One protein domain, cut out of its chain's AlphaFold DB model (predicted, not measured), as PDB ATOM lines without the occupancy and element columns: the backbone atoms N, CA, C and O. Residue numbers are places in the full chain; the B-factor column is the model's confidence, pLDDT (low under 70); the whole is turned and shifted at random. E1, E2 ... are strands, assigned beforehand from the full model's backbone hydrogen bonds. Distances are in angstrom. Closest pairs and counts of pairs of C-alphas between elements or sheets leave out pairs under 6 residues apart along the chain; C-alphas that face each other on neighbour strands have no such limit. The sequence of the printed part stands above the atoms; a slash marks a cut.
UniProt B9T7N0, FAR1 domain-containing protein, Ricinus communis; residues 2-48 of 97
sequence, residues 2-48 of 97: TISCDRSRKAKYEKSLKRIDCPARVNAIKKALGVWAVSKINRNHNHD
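What this domain is: This is residues 2 to 48 of the 97 residues of the protein "FAR1 domain-containing protein" of Ricinus communis (UniProt B9T7N0). With little regular structure, the domain is a thin rod: an antiparallel ribbon of E2 and E3, short E1 beside E2, and a long loop from E1 to E2 whose residues 10 to 15 stick out at one end. The printed part has 47 residues, no named helix and strands E1, E2, E3, in that order also across the sheet: a meander, each strand the antiparallel neighbour of the one before. The class is all strand, with 16 residues in named elements. It is only just extended, close to loose: radius of gyration of the C-alphas 14.6 A, spans 48 by 18 by 12 A.

How they stand to each other: Edge strand E1, residues 2 to 4, and inner strand E2, residues 25 to 30, form a hairpin at 165 degrees; N 3 and O 26 are 2.8 A apart, within hydrogen-bond range. E2 and edge strand E3, residues 36 to 42, form another at 158 degrees, with N 29 and O 37 at 2.8 A.

Where its parts are: E1 begins at C-alpha 2 (331.148, 354.541, 238.780) and spans 6.6 A, E2 16.7 A. E3, 17.7 A, ends at C-alpha 42 (325.568, 350.205, 247.502).

The domain as a whole: The farthest C-alphas, of Glu 14 and Leu 33, are 48.0 A apart. The printed part has no cut. The E1 to E2 link is long, 20 residues; pLDDT is under 70 at residues 7 to 20.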
ATOM      1  N   THR A   2     331.511 354.533 237.365       90.75
ATOM      2  CA  THR A   2     331.148 354.541 238.780       90.75
ATOM      3  C   THR A   2     330.530 355.890 239.117       90.75
ATOM      4  O   THR A   2     331.100 356.920 238.773       90.75
ATOM      5  N   ILE A   3     329.366 355.874 239.763       89.00
ATOM      6  CA  ILE A   3     328.647 357.054 240.248       89.00
ATOM      7  C   ILE A   3     328.653 356.988 241.774       89.00
ATOM      8  O   ILE A   3     328.313 355.953 242.351       89.00
ATOM      9  N   SER A   4     329.050 358.073 242.427       88.94
ATOM     10  CA  SER A   4     329.125 358.210 243.886       88.94
ATOM     11  C   SER A   4     328.485 359.526 244.325       88.94
ATOM     12  O   SER A   4     328.204 360.387 243.492       88.94
ATOM     13  N   CYS A   5     328.269 359.702 245.628       84.62
ATOM     14  CA  CYS A   5     327.738 360.954 246.163       84.62
ATOM     15  C   CYS A   5     328.643 362.155 245.842       84.62
ATOM     16  O   CYS A   5     329.864 362.090 245.997       84.62
ATOM     17  N   ASP A   6     328.029 363.264 245.421       73.44
ATOM     18  CA  ASP A   6     328.730 364.515 245.133       73.44
ATOM     19  C   ASP A   6     329.186 365.209 246.429       73.44
ATOM     20  O   ASP A   6     328.430 365.345 247.405       73.44
ATOM     21  N   ARG A   7     330.434 365.690 246.420       64.75
ATOM     22  CA  ARG A   7     330.989 366.549 247.470       64.75
ATOM     23  C   ARG A   7     330.435 367.966 247.289       64.75
ATOM     24  O   ARG A   7     331.120 368.834 246.748       64.75
ATOM     25  N   SER A   8     329.217 368.235 247.760       54.59
ATOM     26  CA  SER A   8     328.696 369.606 247.730       54.59
ATOM     27  C   SER A   8     329.617 370.536 248.521       54.59
ATOM     28  O   SER A   8     329.735 370.437 249.739       54.59
ATOM     29  N   ARG A   9     330.255 371.476 247.819       51.62
ATOM     30  CA  ARG A   9     330.971 372.606 248.416       51.62
ATOM     31  C   ARG A   9     329.946 373.657 248.850       51.62
ATOM     32  O   ARG A   9     329.667 374.580 248.092       51.62
ATOM     33  N   LYS A  10     329.346 373.529 250.036       50.00
ATOM     34  CA  LYS A  10     328.649 374.654 250.688       50.00
ATOM     35  C   LYS A  10     329.246 374.892 252.073       50.00
ATOM     36  O   LYS A  10     329.315 373.982 252.886       50.00
ATOM     37  N   ALA A  11     329.681 376.130 252.303       43.91
ATOM     38  CA  ALA A  11     330.452 376.565 253.468       43.91
ATOM     39  C   ALA A  11     329.604 377.161 254.615       43.91
ATOM     40  O   ALA A  11     330.163 377.816 255.484       43.91
ATOM     41  N   LYS A  12     328.269 377.020 254.616       42.50
ATOM     42  CA  LYS A  12     327.405 377.818 255.516       42.50
ATOM     43  C   LYS A  12     326.172 377.105 256.089       42.50
ATOM     44  O   LYS A  12     325.163 377.754 256.331       42.50
ATOM     45  N   TYR A  13     326.223 375.797 256.332       44.41
ATOM     46  CA  TYR A  13     325.234 375.193 257.231       44.41
ATOM     47  C   TYR A  13     325.898 374.210 258.184       44.41
ATOM     48  O   TYR A  13     326.703 373.362 257.795       44.41
ATOM     49  N   GLU A  14     325.600 374.429 259.451       46.16
ATOM     50  CA  GLU A  14     326.205 373.832 260.621       46.16
ATOM     51  C   GLU A  14     326.039 372.305 260.606       46.16
ATOM     52  O   GLU A  14     324.941 371.775 260.473       46.16
ATOM     53  N   LYS A  15     327.170 371.595 260.697       41.28
ATOM     54  CA  LYS A  15     327.283 370.160 261.019       41.28
ATOM     55  C   LYS A  15     326.487 369.156 260.163       41.28
ATOM     56  O   LYS A  15     326.085 368.122 260.685       41.28
ATOM     57  N   SER A  16     326.395 369.316 258.836       48.75
ATOM     58  CA  SER A  16     326.276 368.092 258.017       48.75
ATOM     59  C   SER A  16     327.632 367.387 258.071       48.75
ATOM     60  O   SER A  16     328.634 367.904 257.568       48.75
ATOM     61  N   LEU A  17     327.709 366.269 258.794       47.84
ATOM     62  CA  LEU A  17     328.899 365.431 258.848       47.84
ATOM     63  C   LEU A  17     329.311 365.109 257.410       47.84
ATOM     64  O   LEU A  17     328.655 364.349 256.708       47.84
ATOM     65  N   LYS A  18     330.364 365.797 256.965       50.31
ATOM     66  CA  LYS A  18     331.403 365.317 256.062       50.31
ATOM     67  C   LYS A  18     330.896 364.202 255.138       50.31
ATOM     68  O   LYS A  18     330.999 363.030 255.478       50.31
ATOM     69  N   ARG A  19     330.463 364.568 253.922       63.22
ATOM     70  CA  ARG A  19     330.330 363.660 252.757       63.22
ATOM     71  C   ARG A  19     331.705 363.123 252.307       63.22
ATOM     72  O   ARG A  19     332.066 363.186 251.132       63.22
ATOM     73  N   ILE A  20     332.526 362.708 253.263       69.94
ATOM     74  CA  ILE A  20     333.858 362.155 253.095       69.94
ATOM     75  C   ILE A  20     333.672 360.645 253.158       69.94
ATOM     76  O   ILE A  20     333.079 360.130 254.102       69.94
ATOM     77  N   ASP A  21     334.130 359.970 252.110       80.50
ATOM     78  CA  ASP A  21     334.105 358.511 251.998       80.50
ATOM     79  C   ASP A  21     332.716 357.868 252.180       80.50
ATOM     80  O   ASP A  21     332.548 356.843 252.834       80.50
ATOM     81  N   CYS A  22     331.678 358.491 251.605       87.69
ATOM     82  CA  CYS A  22     330.346 357.890 251.586       87.69
ATOM     83  C   CYS A  22     330.387 356.546 250.833       87.69
ATOM     84  O   CYS A  22     330.805 356.523 249.669       87.69
ATOM     85  N   PRO A  23     329.928 355.433 251.443       90.88
ATOM     86  CA  PRO A  23     330.023 354.116 250.821       90.88
ATOM     87  C   PRO A  23     328.989 353.909 249.701       90.88
ATOM     88  O   PRO A  23     329.094 352.934 248.943       90.88
ATOM     89  N   ALA A  24     328.012 354.814 249.569       93.12
ATOM     90  CA  ALA A  24     326.997 354.778 248.527       93.12
ATOM     91  C   ALA A  24     327.614 354.952 247.136       93.12
ATOM     92  O   ALA A  24     328.299 355.936 246.832       93.12
ATOM     93  N   ARG A  25     327.365 353.969 246.270       93.31
ATOM     94  CA  ARG A  25     328.016 353.881 244.964       93.31
ATOM     95  C   ARG A  25     327.244 352.987 244.011       93.31
ATOM     96  O   ARG A  25     326.833 351.888 244.380       93.31
ATOM     97  N   VAL A  26     327.135 353.412 242.760       95.81
ATOM     98  CA  VAL A  26     326.611 352.611 241.650       95.81
ATOM     99  C   VAL A  26     327.747 352.343 240.679       95.81
ATOM    100  O   VAL A  26     328.399 353.267 240.203       95.81
ATOM    101  N   ASN A  27     327.992 351.074 240.377       95.56
ATOM    102  CA  ASN A  27     328.956 350.655 239.371       95.56
ATOM    103  C   ASN A  27     328.209 350.147 238.144       95.56
ATOM    104  O   ASN A  27     327.233 349.408 238.264       95.56
ATOM    105  N   ALA A  28     328.700 350.522 236.973       96.25
ATOM    106  CA  ALA A  28     328.238 350.032 235.691       96.25
ATOM    107  C   ALA A  28     329.426 349.539 234.862       96.25
ATOM    108  O   ALA A  28     330.495 350.159 234.836       96.25
ATOM    109  N   ILE A  29     329.220 348.426 234.171       95.56
ATOM    110  CA  ILE A  29     330.183 347.801 233.266       95.56
ATOM    111  C   ILE A  29     329.659 347.891 231.836       95.56
ATOM    112  O   ILE A  29     328.451 347.811 231.608       95.56
ATOM    113  N   LYS A  30     330.564 348.061 230.873       94.50
ATOM    114  CA  LYS A  30     330.232 348.007 229.448       94.50
ATOM    115  C   LYS A  30     330.374 346.556 228.985       94.50
ATOM    116  O   LYS A  30     331.443 345.975 229.144       94.50
ATOM    117  N   LYS A  31     329.293 345.959 228.483       93.50
ATOM    118  CA  LYS A  31     329.272 344.589 227.943       93.50
ATOM    119  C   LYS A  31     329.838 344.555 226.516       93.50
ATOM    120  O   LYS A  31     330.008 345.599 225.891       93.50
ATOM    121  N   ALA A  32     330.082 343.348 225.995       87.69
ATOM    122  CA  ALA A  32     330.670 343.115 224.670       87.69
ATOM    123  C   ALA A  32     329.910 343.800 223.514       87.69
ATOM    124  O   ALA A  32     330.532 344.290 222.582       87.69
ATOM    125  N   LEU A  33     328.580 343.928 223.614       89.62
ATOM    126  CA  LEU A  33     327.737 344.622 222.625       89.62
ATOM    127  C   LEU A  33     327.663 346.147 222.832       89.62
ATOM    128  O   LEU A  33     326.741 346.802 222.363       89.62
ATOM    129  N   GLY A  34     328.565 346.726 223.623       85.69
ATOM    130  CA  GLY A  34     328.570 348.158 223.929       85.69
ATOM    131  C   GLY A  34     327.486 348.622 224.907       85.69
ATOM    132  O   GLY A  34     327.530 349.766 225.357       85.69
ATOM    133  N   VAL A  35     326.570 347.734 225.297       87.38
ATOM    134  CA  VAL A  35     325.502 348.002 226.266       87.38
ATOM    135  C   VAL A  35     326.075 348.152 227.674       87.38
ATOM    136  O   VAL A  35     326.835 347.303 228.149       87.38
ATOM    137  N   TRP A  36     325.677 349.213 228.373       93.25
ATOM    138  CA  TRP A  36     326.003 349.401 229.783       93.25
ATOM    139  C   TRP A  36     325.040 348.620 230.677       93.25
ATOM    140  O   TRP A  36     323.827 348.683 230.505       93.25
ATOM    141  N   ALA A  37     325.582 347.911 231.662       93.81
ATOM    142  CA  ALA A  37     324.808 347.220 232.684       93.81
ATOM    143  C   ALA A  37     325.263 347.654 234.074       93.81
ATOM    144  O   ALA A  37     326.463 347.745 234.340       93.81
ATOM    145  N   VAL A  38     324.309 347.891 234.974       95.56
ATOM    146  CA  VAL A  38     324.607 348.126 236.390       95.56
ATOM    147  C   VAL A  38     325.107 346.818 237.003       95.56
ATOM    148  O   VAL A  38     324.434 345.796 236.908       95.56
ATOM    149  N   SER A  39     326.296 346.838 237.604       95.62
ATOM    150  CA  SER A  39     326.954 345.649 238.161       95.62
ATOM    151  C   SER A  39     326.850 345.554 239.678       95.62
ATOM    152  O   SER A  39     326.657 344.470 240.216       95.62
ATOM    153  N   LYS A  40     326.984 346.678 240.391       95.56
ATOM    154  CA  LYS A  40     326.924 346.716 241.857       95.56
ATOM    155  C   LYS A  40     326.308 348.019 242.330       95.56
ATOM    156  O   LYS A  40     326.690 349.088 241.856       95.56
ATOM    157  N   ILE A  41     325.419 347.922 243.310       96.19
ATOM    158  CA  ILE A  41     324.771 349.063 243.953       96.19
ATOM    159  C   ILE A  41     325.016 348.952 245.457       96.19
ATOM    160  O   ILE A  41     324.677 347.938 246.060       96.19
ATOM    161  N   ASN A  42     325.589 349.989 246.060       94.94
ATOM    162  CA  ASN A  42     325.568 350.205 247.502       94.94
ATOM    163  C   ASN A  42     324.677 351.414 247.793       94.94
ATOM    164  O   ASN A  42     324.928 352.494 247.260       94.94
ATOM    165  N   ARG A  43     323.637 351.207 248.605       92.56
ATOM    166  CA  ARG A  43     322.645 352.229 248.967       92.56
ATOM    167  C   ARG A  43     322.905 352.856 250.337       92.56
ATOM    168  O   ARG A  43     322.199 353.782 250.705       92.56
ATOM    169  N   ASN A  44     323.874 352.349 251.097       92.25
ATOM    170  CA  ASN A  44     324.128 352.843 252.444       92.25
ATOM    171  C   ASN A  44     324.825 354.199 252.368       92.25
ATOM    172  O   ASN A  44     325.899 354.317 251.780       92.25
ATOM    173  N   HIS A  45     324.215 355.205 252.985       89.00
ATOM    174  CA  HIS A  45     324.779 356.541 253.126       89.00
ATOM    175  C   HIS A  45     325.255 356.748 254.563       89.00
ATOM    176  O   HIS A  45     324.629 356.269 255.503       89.00
ATOM    177  N   ASN A  46     326.362 357.469 254.727       87.62
ATOM    178  CA  ASN A  46     326.883 357.894 256.031       87.62
ATOM    179  C   ASN A  46     326.553 359.366 256.345       87.62
ATOM    180  O   ASN A  46     327.155 359.963 257.232       87.62
ATOM    181  N   HIS A  47     325.636 359.960 255.583       83.31
ATOM    182  CA  HIS A  47     325.197 361.342 255.706       83.31
ATOM    183  C   HIS A  47     323.715 361.436 255.350       83.31
ATOM    184  O   HIS A  47     323.199 360.608 254.591       83.31
ATOM    185  N   ASP A  48     323.058 362.492 255.818       82.94
ATOM    186  CA  ASP A  48     321.664 362.745 255.472       82.94
ATOM    187  C   ASP A  48     321.497 363.042 253.978       82.94
ATOM    188  O   ASP A  48     322.359 363.640 253.315       82.94
TER     189      ASP A  48